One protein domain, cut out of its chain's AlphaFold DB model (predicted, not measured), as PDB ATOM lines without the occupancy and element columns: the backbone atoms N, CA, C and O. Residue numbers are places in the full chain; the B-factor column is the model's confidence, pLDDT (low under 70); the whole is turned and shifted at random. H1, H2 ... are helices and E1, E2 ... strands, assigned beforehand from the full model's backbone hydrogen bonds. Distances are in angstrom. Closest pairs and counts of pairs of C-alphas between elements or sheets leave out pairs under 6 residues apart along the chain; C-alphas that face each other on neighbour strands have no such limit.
ATOM      1  N   LYS A  51     -20.551  10.327 -28.295       59.94
ATOM      2  CA  LYS A  51     -20.301   8.990 -28.809       59.94
ATOM      3  C   LYS A  51     -20.605   8.034 -27.665       59.94
ATOM      4  O   LYS A  51     -19.699   7.731 -26.884       59.94
ATOM      5  N   PRO A  52     -21.878   7.633 -27.474       64.81
ATOM      6  CA  PRO A  52     -22.156   6.599 -26.505       64.81
ATOM      7  C   PRO A  52     -21.393   5.350 -26.945       64.81
ATOM      8  O   PRO A  52     -21.306   5.037 -28.135       64.81
ATOM      9  N   TYR A  53     -20.768   4.690 -25.987       73.31
ATOM     10  CA  TYR A  53     -19.954   3.518 -26.246       73.31
ATOM     11  C   TYR A  53     -20.639   2.322 -25.601       73.31
ATOM     12  O   TYR A  53     -20.874   2.299 -24.392       73.31
ATOM     13  N   PHE A  54     -21.034   1.365 -26.432       82.88
ATOM     14  CA  PHE A  54     -21.725   0.162 -26.000       82.88
ATOM     15  C   PHE A  54     -20.832  -1.030 -26.284       82.88
ATOM     16  O   PHE A  54     -20.459  -1.266 -27.435       82.88
ATOM     17  N   GLU A  55     -20.483  -1.772 -25.240       83.69
ATOM     18  CA  GLU A  55     -19.750  -3.019 -25.407       83.69
ATOM     19  C   GLU A  55     -20.712  -4.195 -25.354       83.69
ATOM     20  O   GLU A  55     -21.404  -4.381 -24.359       83.69
ATOM     21  N   PHE A  56     -20.705  -5.004 -26.409       83.81
ATOM     22  CA  PHE A  56     -21.417  -6.276 -26.494       83.81
ATOM     23  C   PHE A  56     -20.404  -7.396 -26.744       83.81
ATOM     24  O   PHE A  56     -19.403  -7.178 -27.438       83.81
ATOM     25  N   THR A  57     -20.659  -8.594 -26.218       85.56
ATOM     26  CA  THR A  57     -20.006  -9.812 -26.725       85.56
ATOM     27  C   THR A  57     -20.509 -10.130 -28.133       85.56
ATOM     28  O   THR A  57     -21.548  -9.621 -28.553       85.56
ATOM     29  N   ASP A  58     -19.794 -10.972 -28.875       85.19
ATOM     30  CA  ASP A  58     -20.242 -11.364 -30.216       85.19
ATOM     31  C   ASP A  58     -21.548 -12.176 -30.157       85.19
ATOM     32  O   ASP A  58     -22.492 -11.835 -30.864       85.19
ATOM     33  N   ASP A  59     -21.694 -13.083 -29.183       82.50
ATOM     34  CA  ASP A  59     -22.959 -13.789 -28.916       82.50
ATOM     35  C   ASP A  59     -24.139 -12.830 -28.671       82.50
ATOM     36  O   ASP A  59     -25.261 -13.080 -29.116       82.50
ATOM     37  N   GLN A  60     -23.907 -11.717 -27.962       83.06
ATOM     38  CA  GLN A  60     -24.937 -10.708 -27.701       83.06
ATOM     39  C   GLN A  60     -25.336  -9.961 -28.976       83.06
ATOM     40  O   GLN A  60     -26.507  -9.615 -29.109       83.06
ATOM     41  N   LYS A  61     -24.397  -9.740 -29.906       81.94
ATOM     42  CA  LYS A  61     -24.679  -9.129 -31.215       81.94
ATOM     43  C   LYS A  61     -25.465 -10.068 -32.131       81.94
ATOM     44  O   LYS A  61     -26.306  -9.615 -32.897       81.94
ATOM     45  N   GLU A  62     -25.206 -11.370 -32.047       76.50
ATOM     46  CA  GLU A  62     -25.929 -12.382 -32.828       76.50
ATOM     47  C   GLU A  62     -27.375 -12.577 -32.347       76.50
ATOM     48  O   GLU A  62     -28.259 -12.883 -33.144       76.50
ATOM     49  N   HIS A  63     -27.636 -12.348 -31.056       68.44
ATOM     50  CA  HIS A  63     -28.978 -12.392 -30.463       68.44
ATOM     51  C   HIS A  63     -29.764 -11.080 -30.603       68.44
ATOM     52  O   HIS A  63     -30.881 -10.986 -30.084       68.44
ATOM     53  N   CYS A  64     -29.220 -10.067 -31.285       65.00
ATOM     54  CA  CYS A  64     -29.921  -8.813 -31.535       65.00
ATOM     55  C   CYS A  64     -31.197  -9.087 -32.335       65.00
ATOM     56  O   CYS A  64     -31.170  -9.479 -33.502       65.00
ATOM     57  N   LEU A  65     -32.337  -8.920 -31.664       59.94
ATOM     58  CA  LEU A  65     -33.644  -9.178 -32.244       59.94
ATOM     59  C   LEU A  65     -33.884  -8.217 -33.413       59.94
ATOM     60  O   LEU A  65     -33.813  -7.002 -33.255       59.94
ATOM     61  N   ASN A  66     -34.300  -8.772 -34.552       58.22
ATOM     62  CA  ASN A  66     -34.884  -8.024 -35.671       58.22
ATOM     63  C   ASN A  66     -36.252  -7.397 -35.332       58.22
ATOM     64  O   ASN A  66     -36.927  -6.886 -36.224       58.22
ATOM     65  N   ASP A  67     -36.693  -7.465 -34.072       58.75
ATOM     66  CA  ASP A  67     -37.995  -6.974 -33.642       58.75
ATOM     67  C   ASP A  67     -37.843  -5.744 -32.735       58.75
ATOM     68  O   ASP A  67     -37.634  -5.868 -31.526       58.75
ATOM     69  N   PRO A  68     -37.913  -4.530 -33.300       70.62
ATOM     70  CA  PRO A  68     -37.727  -3.307 -32.540       70.62
ATOM     71  C   PRO A  68     -38.952  -2.937 -31.695       70.62
ATOM     72  O   PRO A  68     -38.897  -1.902 -31.038       70.62
ATOM     73  N   ASN A  69     -40.068  -3.683 -31.708       82.56
ATOM     74  CA  ASN A  69     -41.293  -3.256 -31.026       82.56
ATOM     75  C   ASN A  69     -41.373  -3.748 -29.570       82.56
ATOM     76  O   ASN A  69     -41.719  -4.895 -29.283       82.56
ATOM     77  N   ILE A  70     -41.159  -2.835 -28.620       87.44
ATOM     78  CA  ILE A  70     -41.196  -3.159 -27.184       87.44
ATOM     79  C   ILE A  70     -42.599  -3.595 -26.727       87.44
ATOM     80  O   ILE A  70     -42.719  -4.426 -25.827       87.44
ATOM     81  N   ALA A  71     -43.678  -3.079 -27.327       84.31
ATOM     82  CA  ALA A  71     -45.043  -3.390 -26.896       84.31
ATOM     83  C   ALA A  71     -45.392  -4.853 -27.178       84.31
ATOM     84  O   ALA A  71     -45.963  -5.525 -26.316       84.31
ATOM     85  N   GLU A  72     -45.014  -5.351 -28.356       84.56
ATOM     86  CA  GLU A  72     -45.218  -6.748 -28.732       84.56
ATOM     87  C   GLU A  72     -44.314  -7.685 -27.921       84.56
ATOM     88  O   GLU A  72     -44.808  -8.696 -27.421       84.56
ATOM     89  N   ILE A  73     -43.057  -7.305 -27.647       86.75
ATOM     90  CA  ILE A  73     -42.175  -8.058 -26.735       86.75
ATOM     91  C   ILE A  73     -42.831  -8.217 -25.360       86.75
ATOM     92  O   ILE A  73     -43.000  -9.334 -24.863       86.75
ATOM     93  N   VAL A  74     -43.258  -7.108 -24.749       87.00
ATOM     94  CA  VAL A  74     -43.902  -7.112 -23.427       87.00
ATOM     95  C   VAL A  74     -45.176  -7.956 -23.448       87.00
ATOM     96  O   VAL A  74     -45.416  -8.737 -22.523       87.00
ATOM     97  N   LYS A  75     -45.996  -7.821 -24.493       86.62
ATOM     98  CA  LYS A  75     -47.254  -8.557 -24.662       86.62
ATOM     99  C   LYS A  75     -47.023 -10.061 -24.798       86.62
ATOM    100  O   LYS A  75     -47.674 -10.825 -24.083       86.62
ATOM    101  N   GLU A  76     -46.094 -10.492 -25.646       88.62
ATOM    102  CA  GLU A  76     -45.784 -11.908 -25.861       88.62
ATOM    103  C   GLU A  76     -45.150 -12.548 -24.625       88.62
ATOM    104  O   GLU A  76     -45.620 -13.594 -24.166       88.62
ATOM    105  N   LYS A  77     -44.160 -11.895 -24.006       89.12
ATOM    106  CA  LYS A  77     -43.537 -12.383 -22.765       89.12
ATOM    107  C   LYS A  77     -44.554 -12.492 -21.627       89.12
ATOM    108  O   LYS A  77     -44.611 -13.510 -20.935       89.12
ATOM    109  N   SER A  78     -45.432 -11.494 -21.488       88.06
ATOM    110  CA  SER A  78     -46.517 -11.512 -20.495       88.06
ATOM    111  C   SER A  78     -47.520 -12.637 -20.752       88.06
ATOM    112  O   SER A  78     -47.910 -13.338 -19.819       88.06
ATOM    113  N   LYS A  79     -47.920 -12.851 -22.012       92.19
ATOM    114  CA  LYS A  79     -48.824 -13.939 -22.416       92.19
ATOM    115  C   LYS A  79     -48.240 -15.312 -22.078       92.19
ATOM    116  O   LYS A  79     -48.971 -16.181 -21.603       92.19
ATOM    117  N   ARG A  80     -46.930 -15.486 -22.268       94.31
ATOM    118  CA  ARG A  80     -46.188 -16.713 -21.930       94.31
ATOM    119  C   ARG A  80     -45.844 -16.839 -20.446       94.31
ATOM    120  O   ARG A  80     -45.397 -17.899 -20.021       94.31
ATOM    121  N   LYS A  81     -46.096 -15.797 -19.646       93.19
ATOM    122  CA  LYS A  81     -45.711 -15.712 -18.226       93.19
ATOM    123  C   LYS A  81     -44.203 -15.915 -18.020       93.19
ATOM    124  O   LYS A  81     -43.782 -16.456 -16.999       93.19
ATOM    125  N   GLU A  82     -43.405 -15.487 -18.992       90.25
ATOM    126  CA  GLU A  82     -41.948 -15.507 -18.904       90.25
ATOM    127  C   GLU A  82     -41.464 -14.337 -18.046       90.25
ATOM    128  O   GLU A  82     -42.057 -13.256 -18.050       90.25
ATOM    129  N   CYS A  98     -20.842   5.301 -21.388       72.94
ATOM    130  CA  CYS A  98     -20.373   3.957 -21.669       72.94
ATOM    131  C   CYS A  98     -21.260   2.965 -20.914       72.94
ATOM    132  O   CYS A  98     -21.454   3.127 -19.703       72.94
ATOM    133  N   LEU A  99     -21.800   1.976 -21.626       78.31
ATOM    134  CA  LEU A  99     -22.506   0.842 -21.039       78.31
ATOM    135  C   LEU A  99     -21.844  -0.446 -21.509       78.31
ATOM    136  O   LEU A  99     -21.845  -0.756 -22.699       78.31
ATOM    137  N   ASP A 100     -21.307  -1.194 -20.554       83.56
ATOM    138  CA  ASP A 100     -20.794  -2.533 -20.795       83.56
ATOM    139  C   ASP A 100     -21.917  -3.562 -20.603       83.56
ATOM    140  O   ASP A 100     -22.322  -3.859 -19.473       83.56
ATOM    141  N   PHE A 101     -22.439  -4.103 -21.708       84.94
ATOM    142  CA  PHE A 101     -23.497  -5.110 -21.670       84.94
ATOM    143  C   PHE A 101     -22.994  -6.494 -21.269       84.94
ATOM    144  O   PHE A 101     -23.806  -7.354 -20.915       84.94
ATOM    145  N   LYS A 102     -21.676  -6.721 -21.227       83.94
ATOM    146  CA  LYS A 102     -21.099  -7.967 -20.697       83.94
ATOM    147  C   LYS A 102     -21.490  -8.170 -19.232       83.94
ATOM    148  O   LYS A 102     -21.608  -9.301 -18.770       83.94
ATOM    149  N   MET A 103     -21.767  -7.082 -18.510       83.38
ATOM    150  CA  MET A 103     -22.204  -7.130 -17.114       83.38
ATOM    151  C   MET A 103     -23.627  -7.675 -16.919       83.38
ATOM    152  O   MET A 103     -23.974  -8.040 -15.797       83.38
ATOM    153  N   PHE A 104     -24.455  -7.735 -17.968       82.06
ATOM    154  CA  PHE A 104     -25.824  -8.263 -17.873       82.06
ATOM    155  C   PHE A 104     -25.901  -9.779 -18.072       82.06
ATOM    156  O   PHE A 104     -26.984 -10.357 -18.049       82.06
ATOM    157  N   LEU A 105     -24.767 -10.463 -18.223       77.94
ATOM    158  CA  LEU A 105     -24.757 -11.918 -18.305       77.94
ATOM    159  C   LEU A 105     -25.267 -12.569 -16.997       77.94
ATOM    160  O   LEU A 105     -25.007 -12.069 -15.900       77.94
ATOM    161  N   PRO A 106     -25.983 -13.706 -17.089       81.69
ATOM    162  CA  PRO A 106     -26.251 -14.475 -18.309       81.69
ATOM    163  C   PRO A 106     -27.502 -14.034 -19.088       81.69
ATOM    164  O   PRO A 106     -27.759 -14.584 -20.152       81.69
ATOM    165  N   GLN A 107     -28.302 -13.092 -18.580       83.38
ATOM    166  CA  GLN A 107     -29.590 -12.732 -19.178       83.38
ATOM    167  C   GLN A 107     -29.616 -11.255 -19.549       83.38
ATOM    168  O   GLN A 107     -29.693 -10.411 -18.666       83.38
ATOM    169  N   MET A 108     -29.641 -10.949 -20.843       86.88
ATOM    170  CA  MET A 108     -29.773  -9.578 -21.341       86.88
ATOM    171  C   MET A 108     -31.136  -8.959 -20.994       86.88
ATOM    172  O   MET A 108     -32.128  -9.684 -20.876       86.88
ATOM    173  N   PRO A 109     -31.210  -7.624 -20.842       89.69
ATOM    174  CA  PRO A 109     -32.494  -6.939 -20.831       89.69
ATOM    175  C   PRO A 109     -33.212  -7.143 -22.170       89.69
ATOM    176  O   PRO A 109     -32.578  -7.147 -23.219       89.69
ATOM    177  N   GLU A 110     -34.538  -7.270 -22.139       89.69
ATOM    178  CA  GLU A 110     -35.346  -7.381 -23.367       89.69
ATOM    179  C   GLU A 110     -35.506  -6.024 -24.065       89.69
ATOM    180  O   GLU A 110     -35.775  -5.953 -25.260       89.69
ATOM    181  N   PHE A 111     -35.385  -4.927 -23.311       90.81
ATOM    182  CA  PHE A 111     -35.441  -3.578 -23.852       90.81
ATOM    183  C   PHE A 111     -34.748  -2.565 -22.946       90.81
ATOM    184  O   PHE A 111     -34.478  -2.804 -21.763       90.81
ATOM    185  N   MET A 112     -34.516  -1.382 -23.499       90.69
ATOM    186  CA  MET A 112     -33.935  -0.254 -22.795       90.69
ATOM    187  C   MET A 112     -34.757   1.008 -22.947       90.69
ATOM    188  O   MET A 112     -35.323   1.280 -24.004       90.69
ATOM    189  N   SER A 113     -34.763   1.820 -21.899       92.06
ATOM    190  CA  SER A 113     -35.361   3.141 -21.921       92.06
ATOM    191  C   SER A 113     -34.363   4.205 -21.479       92.06
ATOM    192  O   SER A 113     -33.583   4.026 -20.541       92.06
ATOM    193  N   ILE A 114     -34.352   5.323 -22.199       92.50
ATOM    194  CA  ILE A 114     -33.435   6.431 -21.965       92.50
ATOM    195  C   ILE A 114     -34.231   7.628 -21.457       92.50
ATOM    196  O   ILE A 114     -35.083   8.171 -22.163       92.50
ATOM    197  N   VAL A 115     -33.951   8.026 -20.216       91.69
ATOM    198  CA  VAL A 115     -34.772   8.980 -19.459       91.69
ATOM    199  C   VAL A 115     -34.662  10.388 -20.021       91.69
ATOM    200  O   VAL A 115     -33.578  10.856 -20.366       91.69
ATOM    201  N   TRP A 116     -35.786  11.102 -20.018       91.62
ATOM    202  CA  TRP A 116     -35.833  12.530 -20.276       91.62
ATOM    203  C   TRP A 116     -35.516  13.288 -18.989       91.62
ATOM    204  O   TRP A 116     -36.227  13.146 -17.994       91.62
ATOM    205  N   THR A 117     -34.461  14.098 -18.994       88.94
ATOM    206  CA  THR A 117     -34.039  14.872 -17.821       88.94
ATOM    207  C   THR A 117     -34.329  16.360 -17.998       88.94
ATOM    208  O   THR A 117     -34.535  16.838 -19.113       88.94
ATOM    209  N   LYS A 118     -34.289  17.122 -16.896       87.69
ATOM    210  CA  LYS A 118     -34.447  18.585 -16.924       87.69
ATOM    211  C   LYS A 118     -33.473  19.265 -17.898       87.69
ATOM    212  O   LYS A 118     -33.873  20.183 -18.598       87.69
ATOM    213  N   GLN A 119     -32.237  18.771 -17.996       87.00
ATOM    214  CA  GLN A 119     -31.233  19.317 -18.916       87.00
ATOM    215  C   GLN A 119     -31.705  19.252 -20.377       87.00
ATOM    216  O   GLN A 119     -31.476  20.185 -21.140       87.00
ATOM    217  N   PHE A 120     -32.421  18.190 -20.760       89.69
ATOM    218  CA  PHE A 120     -32.973  18.065 -22.111       89.69
ATOM    219  C   PHE A 120     -34.158  19.009 -22.330       89.69
ATOM    220  O   PHE A 120     -34.258  19.602 -23.399       89.69
ATOM    221  N   SER A 121     -34.995  19.234 -21.308       88.69
ATOM    222  CA  SER A 121     -36.040  20.271 -21.353       88.69
ATOM    223  C   SER A 121     -35.487  21.691 -21.497       88.69
ATOM    224  O   SER A 121     -36.156  22.569 -22.037       88.69
ATOM    225  N   ASP A 122     -34.290  21.954 -20.977       88.44
ATOM    226  CA  ASP A 122     -33.632  23.246 -21.155       88.44
ATOM    227  C   ASP A 122     -33.015  23.350 -22.563       88.44
ATOM    228  O   ASP A 122     -33.199  24.360 -23.243       88.44
ATOM    229  N   ALA A 123     -32.364  22.283 -23.042       88.50
ATOM    230  CA  ALA A 123     -31.704  22.240 -24.348       88.50
ATOM    231  C   ALA A 123     -32.668  22.262 -25.547       88.50
ATOM    232  O   ALA A 123     -32.349  22.850 -26.578       88.50
ATOM    233  N   ILE A 124     -33.859  21.665 -25.429       90.19
ATOM    234  CA  ILE A 124     -34.842  21.591 -26.526       90.19
ATOM    235  C   ILE A 124     -35.352  22.970 -26.976       90.19
ATOM    236  O   ILE A 124     -35.900  23.101 -28.059       90.19
ATOM    237  N   ARG A 125     -35.129  24.033 -26.190       86.44
ATOM    238  CA  ARG A 125     -35.454  25.413 -26.598       86.44
ATOM    239  C   ARG A 125     -34.592  25.921 -27.755       86.44
ATOM    240  O   ARG A 125     -34.989  26.874 -28.420       86.44
ATOM    241  N   SER A 126     -33.404  25.352 -27.944       87.00
ATOM    242  CA  SER A 126     -32.423  25.806 -28.936       87.00
ATOM    243  C   SER A 126     -31.858  24.681 -29.807       87.00
ATOM    244  O   SER A 126     -31.077  24.951 -30.721       87.00
ATOM    245  N   ALA A 127     -32.240  23.428 -29.556       88.06
ATOM    246  CA  ALA A 127     -31.772  22.258 -30.287       88.06
ATOM    247  C   ALA A 127     -32.937  21.488 -30.915       88.06
ATOM    248  O   ALA A 127     -33.979  21.327 -30.299       88.06
ATOM    249  N   SER A 128     -32.728  20.938 -32.111       90.50
ATOM    250  CA  SER A 128     -33.639  19.962 -32.726       90.50
ATOM    251  C   SER A 128     -33.629  18.634 -31.964       90.50
ATOM    252  O   SER A 128     -32.584  18.248 -31.425       90.50
ATOM    253  N   MET A 129     -34.710  17.853 -32.051       93.12
ATOM    254  CA  MET A 129     -34.806  16.533 -31.401       93.12
ATOM    255  C   MET A 129     -33.625  15.605 -31.716       93.12
ATOM    256  O   MET A 129     -33.072  14.985 -30.811       93.12
ATOM    257  N   ALA A 130     -33.175  15.568 -32.975       91.56
ATOM    258  CA  ALA A 130     -32.059  14.732 -33.439       91.56
ATOM    259  C   ALA A 130     -30.731  14.963 -32.690       91.56
ATOM    260  O   ALA A 130     -29.849  14.103 -32.689       91.56
ATOM    261  N   LYS A 131     -30.563  16.144 -32.085       89.94
ATOM    262  CA  LYS A 131     -29.340  16.551 -31.381       89.94
ATOM    263  C   LYS A 131     -29.401  16.267 -29.885       89.94
ATOM    264  O   LYS A 131     -28.403  16.465 -29.197       89.94
ATOM    265  N   LEU A 132     -30.549  15.830 -29.364       90.38
ATOM    266  CA  LEU A 132     -30.671  15.542 -27.946       90.38
ATOM    267  C   LEU A 132     -29.935  14.239 -27.585       90.38
ATOM    268  O   LEU A 132     -30.092  13.230 -28.279       90.38
ATOM    269  N   PRO A 133     -29.183  14.209 -26.470       88.81
ATOM    270  CA  PRO A 133     -28.390  13.040 -26.082       88.81
ATOM    271  C   PRO A 133     -29.194  11.756 -25.898       88.81
ATOM    272  O   PRO A 133     -28.734  10.681 -26.281       88.81
ATOM    273  N   ASN A 134     -30.399  11.841 -25.330       90.50
ATOM    274  CA  ASN A 134     -31.281  10.684 -25.183       90.50
ATOM    275  C   ASN A 134     -31.698  10.103 -26.532       90.50
ATOM    276  O   ASN A 134     -31.685   8.887 -26.697       90.50
ATOM    277  N   ILE A 135     -32.011  10.967 -27.493       92.56
ATOM    278  CA  ILE A 135     -32.399  10.570 -28.842       92.56
ATOM    279  C   ILE A 135     -31.226   9.900 -29.557       92.56
ATOM    280  O   ILE A 135     -31.360   8.772 -30.024       92.56
ATOM    281  N   GLN A 136     -30.054  10.538 -29.558       90.62
ATOM    282  CA  GLN A 136     -28.847   9.975 -30.170       90.62
ATOM    283  C   GLN A 136     -28.469   8.626 -29.549       90.62
ATOM    284  O   GLN A 136     -28.098   7.695 -30.257       90.62
ATOM    285  N   THR A 137     -28.586   8.496 -28.226       89.25
ATOM    286  CA  THR A 137     -28.295   7.239 -27.520       89.25
ATOM    287  C   THR A 137     -29.237   6.123 -27.964       89.25
ATOM    288  O   THR A 137     -28.773   5.023 -28.249       89.25
ATOM    289  N   VAL A 138     -30.539   6.398 -28.082       90.62
ATOM    290  CA  VAL A 138     -31.515   5.412 -28.568       90.62
ATOM    291  C   VAL A 138     -31.212   5.008 -30.006       90.62
ATOM    292  O   VAL A 138     -31.152   3.813 -30.282       90.62
ATOM    293  N   SER A 139     -30.938   5.962 -30.899       89.31
ATOM    294  CA  SER A 139     -30.582   5.653 -32.289       89.31
ATOM    295  C   SER A 139     -29.363   4.730 -32.390       89.31
ATOM    296  O   SER A 139     -29.363   3.813 -33.204       89.31
ATOM    297  N   HIS A 140     -28.354   4.915 -31.533       87.25
ATOM    298  CA  HIS A 140     -27.176   4.043 -31.495       87.25
ATOM    299  C   HIS A 140     -27.435   2.670 -30.840       87.25
ATOM    300  O   HIS A 140     -26.733   1.715 -31.163       87.25
ATOM    301  N   LEU A 141     -28.408   2.554 -29.928       87.50
ATOM    302  CA  LEU A 141     -28.772   1.289 -29.267       87.50
ATOM    303  C   LEU A 141     -29.684   0.402 -30.114       87.50
ATOM    304  O   LEU A 141     -29.576  -0.817 -30.040       87.50
ATOM    305  N   THR A 142     -30.575   1.013 -30.896       88.12
ATOM    306  CA  THR A 142     -31.657   0.316 -31.615       88.12
ATOM    307  C   THR A 142     -31.180  -0.834 -32.519       88.12
ATOM    308  O   THR A 142     -31.899  -1.827 -32.598       88.12
ATOM    309  N   PRO A 143     -29.988  -0.785 -33.159       86.12
ATOM    310  CA  PRO A 143     -29.461  -1.929 -33.911       86.12
ATOM    311  C   PRO A 143     -29.136  -3.166 -33.063       86.12
ATOM    312  O   PRO A 143     -29.036  -4.258 -33.610       86.12
ATOM    313  N   PHE A 144     -28.935  -3.001 -31.753       86.19
ATOM    314  CA  PHE A 144     -28.467  -4.068 -30.868       86.19
ATOM    315  C   PHE A 144     -29.532  -4.540 -29.876       86.19
ATOM    316  O   PHE A 144     -29.544  -5.692 -29.446       86.19
ATOM    317  N   ILE A 145     -30.420  -3.640 -29.467       87.94
ATOM    318  CA  ILE A 145     -31.446  -3.924 -28.472       87.94
ATOM    319  C   ILE A 145     -32.646  -2.997 -28.687       87.94
ATOM    320  O   ILE A 145     -32.449  -1.812 -28.976       87.94
ATOM    321  N   PRO A 146     -33.890  -3.480 -28.505       90.44
ATOM    322  CA  PRO A 146     -35.064  -2.617 -28.507       90.44
ATOM    323  C   PRO A 146     -34.893  -1.462 -27.517       90.44
ATOM    324  O   PRO A 146     -34.776  -1.660 -26.307       90.44
ATOM    325  N   ALA A 147     -34.857  -0.240 -28.039       90.19
ATOM    326  CA  ALA A 147     -34.576   0.960 -27.264       90.19
ATOM    327  C   ALA A 147     -35.695   1.992 -27.422       90.19
ATOM    328  O   ALA A 147     -36.330   2.099 -28.474       90.19
ATOM    329  N   MET A 148     -35.931   2.755 -26.355       92.12
ATOM    330  CA  MET A 148     -37.002   3.738 -26.255       92.12
ATOM    331  C   MET A 148     -36.499   5.046 -25.663       92.12
ATOM    332  O   MET A 148     -35.925   5.070 -24.574       92.12
ATOM    333  N   ALA A 149     -36.779   6.156 -26.339       92.38
ATOM    334  CA  ALA A 149     -36.542   7.475 -25.766       92.38
ATOM    335  C   ALA A 149     -37.728   7.872 -24.892       92.38
ATOM    336  O   ALA A 149     -38.875   7.711 -25.296       92.38
ATOM    337  N   HIS A 150     -37.480   8.437 -23.718       93.25
ATOM    338  CA  HIS A 150     -38.509   9.212 -23.035       93.25
ATOM    339  C   HIS A 150     -38.563  10.605 -23.661       93.25
ATOM    340  O   HIS A 150     -37.526  11.142 -24.053       93.25
ATOM    341  N   ILE A 151     -39.753  11.196 -23.703       93.00
ATOM    342  CA  ILE A 151     -40.004  12.559 -24.169       93.00
ATOM    343  C   ILE A 151     -40.975  13.230 -23.202       93.00
ATOM    344  O   ILE A 151     -42.073  12.723 -22.980       93.00
ATOM    345  N   SER A 152     -40.582  14.371 -22.634       93.06
ATOM    346  CA  SER A 152     -41.435  15.164 -21.743       93.06
ATOM    347  C   SER A 152     -42.101  16.309 -22.489       93.06
ATOM    348  O   SER A 152     -41.394  17.113 -23.075       93.06
ATOM    349  N   LEU A 153     -43.424  16.457 -22.372       92.50
ATOM    350  CA  LEU A 153     -44.180  17.556 -22.999       92.50
ATOM    351  C   LEU A 153     -43.792  18.951 -22.505       92.50
ATOM    352  O   LEU A 153     -44.006  19.931 -23.213       92.50
ATOM    353  N   HIS A 154     -43.192  19.039 -21.319       91.88
ATOM    354  CA  HIS A 154     -42.627  20.278 -20.802       91.88
ATOM    355  C   HIS A 154     -41.698  20.959 -21.827       91.88
ATOM    356  O   HIS A 154     -40.610  20.452 -22.108       91.88
ATOM    357  N   ARG A 155     -42.130  22.122 -22.338       90.00
ATOM    358  CA  ARG A 155     -41.452  22.951 -23.365       90.00
ATOM    359  C   ARG A 155     -41.334  22.335 -24.761       90.00
ATOM    360  O   ARG A 155     -40.618  22.876 -25.605       90.00
ATOM    361  N   LEU A 156     -42.030  21.235 -25.036       91.25
ATOM    362  CA  LEU A 156     -42.134  20.725 -26.399       91.25
ATOM    363  C   LEU A 156     -43.188  21.491 -27.192       91.25
ATOM    364  O   LEU A 156     -44.245  21.844 -26.677       91.25
ATOM    365  N   THR A 157     -42.885  21.687 -28.468       92.19
ATOM    366  CA  THR A 157     -43.790  22.231 -29.477       92.19
ATOM    367  C   THR A 157     -44.174  21.105 -30.432       92.19
ATOM    368  O   THR A 157     -43.484  20.079 -30.502       92.19
ATOM    369  N   GLN A 158     -45.226  21.290 -31.225       92.62
ATOM    370  CA  GLN A 158     -45.548  20.366 -32.312       92.62
ATOM    371  C   GLN A 158     -44.402  20.199 -33.309       92.62
ATOM    372  O   GLN A 158     -44.195  19.088 -33.790       92.62
ATOM    373  N   GLN A 159     -43.605  21.243 -33.570       93.06
ATOM    374  CA  GLN A 159     -42.431  21.108 -34.435       93.06
ATOM    375  C   GLN A 159     -41.430  20.099 -33.868       93.06
ATOM    376  O   GLN A 159     -40.931  19.266 -34.610       93.06
ATOM    377  N   HIS A 160     -41.196  20.085 -32.553       94.19
ATOM    378  CA  HIS A 160     -40.341  19.061 -31.949       94.19
ATOM    379  C   HIS A 160     -40.938  17.653 -32.091       94.19
ATOM    380  O   HIS A 160     -40.206  16.692 -32.309       94.19
ATOM    381  N   LEU A 161     -42.263  17.500 -31.998       92.25
ATOM    382  CA  LEU A 161     -42.891  16.204 -32.269       92.25
ATOM    383  C   LEU A 161     -42.723  15.794 -33.738       92.25
ATOM    384  O   LEU A 161     -42.437  14.630 -33.989       92.25
ATOM    385  N   ASN A 162     -42.818  16.731 -34.683       92.75
ATOM    386  CA  ASN A 162     -42.540  16.480 -36.102       92.75
ATOM    387  C   ASN A 162     -41.087  16.063 -36.330       92.75
ATOM    388  O   ASN A 162     -40.846  15.022 -36.931       92.75
ATOM    389  N   ASP A 163     -40.131  16.787 -35.747       93.56
ATOM    390  CA  ASP A 163     -38.718  16.417 -35.809       93.56
ATOM    391  C   ASP A 163     -38.501  14.993 -35.280       93.56
ATOM    392  O   ASP A 163     -37.707  14.237 -35.830       93.56
ATOM    393  N   PHE A 164     -39.201  14.599 -34.209       91.56
ATOM    394  CA  PHE A 164     -39.139  13.233 -33.690       91.56
ATOM    395  C   PHE A 164     -39.733  12.204 -34.662       91.56
ATOM    396  O   PHE A 164     -39.212  11.089 -34.787       91.56
ATOM    397  N   LEU A 165     -40.818  12.561 -35.351       90.38
ATOM    398  CA  LEU A 165     -41.442  11.717 -36.362       90.38
ATOM    399  C   LEU A 165     -40.478  11.414 -37.519       90.38
ATOM    400  O   LEU A 165     -40.445  10.266 -37.969       90.38
ATOM    401  N   ASP A 166     -39.626  12.363 -37.897       92.62
ATOM    402  CA  ASP A 166     -38.641  12.202 -38.975       92.62
ATOM    403  C   ASP A 166     -37.469  11.273 -38.610       92.62
ATOM    404  O   ASP A 166     -36.811  10.713 -39.486       92.62
ATOM    405  N   LEU A 167     -37.226  11.027 -37.316       89.69
ATOM    406  CA  LEU A 167     -36.147  10.139 -36.851       89.69
ATOM    407  C   LEU A 167     -36.431   8.649 -37.057       89.69
ATOM    408  O   LEU A 167     -35.557   7.824 -36.801       89.69
ATOM    409  N   ASN A 168     -37.660   8.296 -37.437       86.00
ATOM    410  CA  ASN A 168     -38.099   6.916 -37.652       86.00
ATOM    411  C   ASN A 168     -37.834   5.960 -36.463       86.00
ATOM    412  O   ASN A 168     -37.626   4.763 -36.639       86.00
ATOM    413  N   LEU A 169     -37.833   6.482 -35.229       86.44
ATOM    414  CA  LEU A 169     -37.702   5.675 -34.012       86.44
ATOM    415  C   LEU A 169     -39.030   5.000 -33.647       86.44
ATOM    416  O   LEU A 169     -40.049   5.678 -33.524       86.44
ATOM    417  N   ASN A 170     -39.015   3.685 -33.423       81.19
ATOM    418  CA  ASN A 170     -40.226   2.870 -33.224       81.19
ATOM    419  C   ASN A 170     -40.827   2.964 -31.824       81.19
ATOM    420  O   ASN A 170     -42.042   2.841 -31.671       81.19
ATOM    421  N   ASN A 171     -39.998   3.216 -30.811       88.38
ATOM    422  CA  ASN A 171     -40.439   3.261 -29.424       88.38
ATOM    423  C   ASN A 171     -40.175   4.633 -28.822       88.38
ATOM    424  O   ASN A 171     -39.067   5.170 -28.893       88.38
ATOM    425  N   VAL A 172     -41.183   5.162 -28.137       90.88
ATOM    426  CA  VAL A 172     -41.059   6.377 -27.341       90.88
ATOM    427  C   VAL A 172     -42.010   6.329 -26.161       90.88
ATOM    428  O   VAL A 172     -43.158   5.911 -26.304       90.88
ATOM    429  N   LEU A 173     -41.517   6.797 -25.016       91.88
ATOM    430  CA  LEU A 173     -42.298   7.024 -23.815       91.88
ATOM    431  C   LEU A 173     -42.612   8.512 -23.670       91.88
ATOM    432  O   LEU A 173     -41.783   9.296 -23.215       91.88
ATOM    433  N   VAL A 174     -43.832   8.895 -24.031       91.69
ATOM    434  CA  VAL A 174     -44.349  10.250 -23.838       91.69
ATOM    435  C   VAL A 174     -44.813  10.420 -22.394       91.69
ATOM    436  O   VAL A 174     -45.703   9.716 -21.907       91.69
ATOM    437  N   ILE A 175     -44.220  11.391 -21.709       91.00
ATOM    438  CA  ILE A 175     -44.571  11.794 -20.350       91.00
ATOM    439  C   ILE A 175     -44.985  13.261 -20.351       91.00
ATOM    440  O   ILE A 175     -44.484  14.061 -21.131       91.00
ATOM    441  N   ARG A 176     -45.891  13.649 -19.451       90.25
ATOM    442  CA  ARG A 176     -46.301  15.059 -19.336       90.25
ATOM    443  C   ARG A 176     -45.141  15.959 -18.887       90.25
ATOM    444  O   ARG A 176     -45.021  17.090 -19.341       90.25
ATOM    445  N   GLY A 177     -44.310  15.443 -17.987       87.75
ATOM    446  CA  GLY A 177     -43.400  16.244 -17.178       87.75
ATOM    447  C   GLY A 177     -44.052  16.717 -15.876       87.75
ATOM    448  O   GLY A 177     -45.272  16.609 -15.673       87.75
ATOM    449  N   ASP A 178     -43.214  17.215 -14.972       87.19
ATOM    450  CA  ASP A 178     -43.639  17.619 -13.629       87.19
ATOM    451  C   ASP A 178     -44.405  18.944 -13.642       87.19
ATOM    452  O   ASP A 178     -45.414  19.074 -12.947       87.19
ATOM    453  N   HIS A 179     -43.990  19.874 -14.504       86.25
ATOM    454  CA  HIS A 179     -44.561  21.211 -14.634       86.25
ATOM    455  C   HIS A 179     -45.166  21.427 -16.024       86.25
ATOM    456  O   HIS A 179     -44.640  20.927 -17.019       86.25
ATOM    457  N   VAL A 180     -46.246  22.204 -16.079       86.94
ATOM    458  CA  VAL A 180     -46.826  22.727 -17.322       86.94
ATOM    459  C   VAL A 180     -46.341  24.165 -17.474       86.94
ATOM    460  O   VAL A 180     -46.436  24.934 -16.518       86.94
ATOM    461  N   GLU A 181     -45.773  24.497 -18.628       86.06
ATOM    462  CA  GLU A 181     -45.319  25.863 -18.936       86.06
ATOM    463  C   GLU A 181     -46.433  26.671 -19.598       86.06
ATOM    464  O   GLU A 181     -47.323  26.120 -20.250       86.06
ATOM    465  N   GLU A 182     -46.373  27.992 -19.449       85.94
ATOM    466  CA  GLU A 182     -47.286  28.883 -20.158       85.94
ATOM    467  C   GLU A 182     -47.105  28.729 -21.677       85.94
ATOM    468  O   GLU A 182     -45.983  28.679 -22.183       85.94
ATOM    469  N   GLY A 183     -48.218  28.608 -22.406       85.00
ATOM    470  CA  GLY A 183     -48.203  28.387 -23.854       85.00
ATOM    471  C   GLY A 183     -47.788  26.976 -24.287       85.00
ATOM    472  O   GLY A 183     -47.593  26.751 -25.481       85.00
ATOM    473  N   GLN A 184     -47.655  26.018 -23.360       89.62
ATOM    474  CA  GLN A 184     -47.417  24.617 -23.706       89.62
ATOM    475  C   GLN A 184     -48.597  24.050 -24.504       89.62
ATOM    476  O   GLN A 184     -49.749  24.113 -24.081       89.62
ATOM    477  N   GLU A 185     -48.289  23.463 -25.656       89.50
ATOM    478  CA  GLU A 185     -49.301  23.022 -26.616       89.50
ATOM    479  C   GLU A 185     -50.058  21.764 -26.161       89.50
ATOM    480  O   GLU A 185     -51.271  21.664 -26.321       89.50
ATOM    481  N   TYR A 186     -49.344  20.820 -25.544       90.56
ATOM    482  CA  TYR A 186     -49.904  19.565 -25.043       90.56
ATOM    483  C   TYR A 186     -49.833  19.549 -23.519       90.56
ATOM    484  O   TYR A 186     -48.750  19.419 -22.943       90.56
ATOM    485  N   ASN A 187     -50.974  19.644 -22.841       91.12
ATOM    486  CA  ASN A 187     -51.046  19.676 -21.377       91.12
ATOM    487  C   ASN A 187     -51.037  18.273 -20.758       91.12
ATOM    488  O   ASN A 187     -50.706  18.096 -19.581       91.12
ATOM    489  N   TYR A 188     -51.368  17.258 -21.554       89.81
ATOM    490  CA  TYR A 188     -51.459  15.871 -21.137       89.81
ATOM    491  C   TYR A 188     -50.770  14.937 -22.132       89.81
ATOM    492  O   TYR A 188     -50.884  15.076 -23.346       89.81
ATOM    493  N   ALA A 189     -50.113  13.897 -21.604       89.12
ATOM    494  CA  ALA A 189     -49.393  12.913 -22.417       89.12
ATOM    495  C   ALA A 189     -50.275  12.269 -23.502       89.12
ATOM    496  O   ALA A 189     -49.798  12.015 -24.605       89.12
ATOM    497  N   TYR A 190     -51.565  12.037 -23.218       87.50
ATOM    498  CA  TYR A 190     -52.477  11.397 -24.171       87.50
ATOM    499  C   TYR A 190     -52.728  12.242 -25.432       87.50
ATOM    500  O   TYR A 190     -53.014  11.675 -26.485       87.50
ATOM    501  N   GLU A 191     -52.618  13.572 -25.347       91.19
ATOM    502  CA  GLU A 191     -52.854  14.480 -26.476       91.19
ATOM    503  C   GLU A 191     -51.728  14.338 -27.503       91.19
ATOM    504  O   GLU A 191     -51.979  14.066 -28.676       91.19
ATOM    505  N   ALA A 192     -50.478  14.388 -27.037       90.38
ATOM    506  CA  ALA A 192     -49.309  14.148 -27.878       90.38
ATOM    507  C   ALA A 192     -49.255  12.702 -28.393       90.38
ATOM    508  O   ALA A 192     -48.900  12.460 -29.542       90.38
ATOM    509  N   VAL A 193     -49.666  11.722 -27.580       87.75
ATOM    510  CA  VAL A 193     -49.811  10.325 -28.021       87.75
ATOM    511  C   VAL A 193     -50.804  10.215 -29.180       87.75
ATOM    512  O   VAL A 193     -50.526   9.527 -30.162       87.75
ATOM    513  N   LYS A 194     -51.955  10.893 -29.084       88.06
ATOM    514  CA  LYS A 194     -52.961  10.926 -30.150       88.06
ATOM    515  C   LYS A 194     -52.394  11.568 -31.416       88.06
ATOM    516  O   LYS A 194     -52.581  11.007 -32.491       88.06
ATOM    517  N   TYR A 195     -51.668  12.678 -31.278       89.94
ATOM    518  CA  TYR A 195     -50.989  13.348 -32.388       89.94
ATOM    519  C   TYR A 195     -49.995  12.421 -33.105       89.94
ATOM    520  O   TYR A 195     -50.115  12.186 -34.305       89.94
ATOM    521  N   LEU A 196     -49.063  11.817 -32.359       87.50
ATOM    522  CA  LEU A 196     -48.038  10.922 -32.910       87.50
ATOM    523  C   LEU A 196     -48.647   9.692 -33.600       87.50
ATOM    524  O   LEU A 196     -48.151   9.261 -34.641       87.50
ATOM    525  N   ARG A 197     -49.732   9.137 -33.044       85.44
ATOM    526  CA  ARG A 197     -50.471   8.024 -33.664       85.44
ATOM    527  C   ARG A 197     -51.144   8.442 -34.965       85.44
ATOM    528  O   ARG A 197     -51.021   7.730 -35.952       85.44
ATOM    529  N   ALA A 198     -51.812   9.595 -34.984       87.25
ATOM    530  CA  ALA A 198     -52.456  10.097 -36.194       87.25
ATOM    531  C   ALA A 198     -51.440  10.335 -37.324       87.25
ATOM    532  O   ALA A 198     -51.715   9.996 -38.469       87.25
ATOM    533  N   ALA A 199     -50.251  10.848 -36.996       86.31
ATOM    534  CA  ALA A 199     -49.217  11.144 -37.985       86.31
ATOM    535  C   ALA A 199     -48.519   9.896 -38.566       86.31
ATOM    536  O   ALA A 199     -48.113   9.914 -39.724       86.31
ATOM    537  N   ARG A 200     -48.373   8.808 -37.793       77.50
ATOM    538  CA  ARG A 200     -47.700   7.566 -38.240       77.50
ATOM    539  C   ARG A 200     -48.640   6.410 -38.587       77.50
ATOM    540  O   ARG A 200     -48.170   5.335 -38.958       77.50
ATOM    541  N   GLY A 201     -49.952   6.593 -38.461       69.56
ATOM    542  CA  GLY A 201     -50.933   5.536 -38.703       69.56
ATOM    543  C   GLY A 201     -50.833   4.392 -37.682       69.56
ATOM    544  O   GLY A 201     -50.894   4.611 -36.474       69.56
ATOM    545  N   SER A 202     -50.679   3.149 -38.150       52.47
ATOM    546  CA  SER A 202     -50.792   1.914 -37.346       52.47
ATOM    547  C   SER A 202     -49.624   1.622 -36.387       52.47
ATOM    548  O   SER A 202     -49.461   0.484 -35.939       52.47
ATOM    549  N   TRP A 203     -48.792   2.611 -36.063       51.91
ATOM    550  CA  TRP A 203     -47.675   2.432 -35.137       51.91
ATOM    551  C   TRP A 203     -48.166   2.394 -33.690       51.91
ATOM    552  O   TRP A 203     -48.834   3.305 -33.193       51.91
ATOM    553  N   GLN A 204     -47.801   1.328 -32.980       55.06
ATOM    554  CA  GLN A 204     -48.160   1.147 -31.579       55.06
ATOM    555  C   GLN A 204     -47.175   1.892 -30.677       55.06
ATOM    556  O   GLN A 204     -46.234   1.328 -30.129       55.06
ATOM    557  N   LEU A 205     -47.419   3.194 -30.533       54.03
ATOM    558  CA  LEU A 205     -46.780   4.052 -29.544       54.03
ATOM    559  C   LEU A 205     -46.988   3.492 -28.128       54.03
ATOM    560  O   LEU A 205     -48.133   3.373 -27.664       54.03
ATOM    561  N   LEU A 206     -45.890   3.205 -27.435       55.66
ATOM    562  CA  LEU A 206     -45.898   2.682 -26.076       55.66
ATOM    563  C   LEU A 206     -45.745   3.822 -25.072       55.66
ATOM    564  O   LEU A 206     -44.660   4.039 -24.553       55.66
ATOM    565  N   SER A 207     -46.841   4.511 -24.734       53.31
ATOM    566  CA  SER A 207     -46.878   5.201 -23.440       53.31
ATOM    567  C   SER A 207     -48.201   5.794 -23.005       53.31
ATOM    568  O   SER A 207     -48.731   6.712 -23.629       53.31
ATOM    569  N   LEU A 208     -48.594   5.399 -21.800       51.72
ATOM    570  CA  LEU A 208     -49.145   6.301 -20.802       51.72
ATOM    571  C   LEU A 208     -48.436   5.969 -19.484       51.72
ATOM    572  O   LEU A 208     -48.397   4.800 -19.096       51.72
ATOM    573  N   VAL A 209     -47.875   6.955 -18.782       54.12
ATOM    574  CA  VAL A 209     -47.461   6.741 -17.387       54.12
ATOM    575  C   VAL A 209     -48.728   6.717 -16.542       54.12
ATOM    576  O   VAL A 209     -49.385   7.741 -16.366       54.12
ATOM    577  N   ILE A 210     -49.083   5.538 -16.039       46.62
ATOM    578  CA  ILE A 210     -50.227   5.364 -15.145       46.62
ATOM    579  C   ILE A 210     -49.730   5.575 -13.714       46.62
ATOM    580  O   ILE A 210     -49.025   4.728 -13.162       46.62
TER     581      ILE A 210
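AT A GLANCE: This is residues 51 to 82 and 98 to 210 of the 225 residues of the protein "Methylenetetrahydrofolate reductase (NAD(P)H)" of Drosophila albomicans (UniProt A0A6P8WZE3). A small parallel sheet of three strands, E3, E4 and E5, makes the core, with H5 packed over E3 and E4 along the strands, H7 along the edge strand E5 with H6 touching it, and H4 near the far ends of the strands. Away from this core, beyond H5 and E3, a loosely joined piece holds the short parallel pair E1 and E2 with the small helices H1 and H3, while H2 reaches out from the ends where the core strands begin. The printed part has 145 residues with seven named helices and five named strands, in the order E1 H1 H2 E2 H3 E3 H4 H5 E4 H6 E5 H7. The class is mixed, helices and strands. The whole is compact, with a radius of gyration of the C-alphas of 16.0 A, and spans 49 by 35 by 25 A.

HOW THE PARTS SIT: E1, residues 53 to 55, is the parallel neighbour of E2, residues 98 to 100, at 6 degrees, with N 99 and O 53 at 2.9 A and N 55 and O 99 at 3.1 A. H1, residues 58 to 62, and H3, residues 101 to 104, are only just apart, their closest C-alphas 8.4 A from each other. The closest C-alphas of E1 and H3 are those of Glu 55 and Phe 101, at 5.7 A. The larger sheet runs E3, residues 111 to 115, E4, residues 147 to 152, and E5, residues 172 to 175. H2, residues 70 to 80, only grazes this sheet with its residues 70 to 74; the closest C-alphas of H2 and E3 are those of Ile 70 and Phe 111, at 6.7 A. E3 and E4 are parallel at 27 degrees, with N 148 and O 112 at 2.8 A. H4, residues 118 to 123, is only just on the sheet, with 5 pairs of C-alphas within 10 A, and only grazes it. H5, residues 133 to 141, is on the sheet at a height of 8.7 A, over E3 and E4, and runs along the strands, at 14 degrees to E4 on the local plane. The closest C-alphas of H5 and E4 are those of Val 138 and Ala 147, at 5.6 A. E4 and E5 are parallel at 25 degrees, with N 173 and O 149 at 2.8 A. The pairing is staggered: E4 pairs with E3 over residues 147 to 149 and with E5 over residues 149 to 152. H6, residues 158 to 166, is not on the sheet. H7, residues 189 to 200, touches H6 with residues 196 to 200 alone, at a steep tilt of 46 degrees, the same way; the closest C-alphas are those of Leu 161 and Leu 196, at 7.4 A. H7 is on the sheet at a height of 10.4 A, over E5, and runs along the strands, at 8 degrees to E5 on the local plane, which is fitted to only just enough of the sheet, 6 C-alphas, and leans 64 degrees from the whole sheet's plane. E3, H4, H5, E4 and E4, H6, E5 are strand-helix-strand units, two parallel neighbour strands with helices between them in the chain, both with right-handed crossovers. Every O i to N i+4 pair is within hydrogen-bond range in H1, H2, H4, H5, H6 and H7; H3 is too short for such a pair, and its one O i to N i+3 pair is within range.

IN THESE COORDINATES: E1 begins at C-alpha 53, (-19.954, 3.518, -26.246). H2 is 15.4 A long from first to last C-alpha. E3 is 13.3 A long and E4 16.7 A, beginning at C-alpha 147, (-34.576, 0.960, -27.264). H5 is 12.2 A long, H6 12.6 A and E5 9.5 A. H7, 16.8 A long, ends at C-alpha 200, (-47.700, 7.566, -38.240).

THE WHOLE: The two C-alphas farthest apart are those of Asp 59 and Glu 182, at 49.9 A. Residues 83 to 97 are cut out, and C-alphas 82 and 98 are 29.2 A apart across the cut. Of the links that are printed whole, E5 to H7 is long, with 13 residues, 176 to 188. The mean pLDDT of the printed part is 84.4; residues 51 to 52, 63 to 67 and 201 to 210 are under 70.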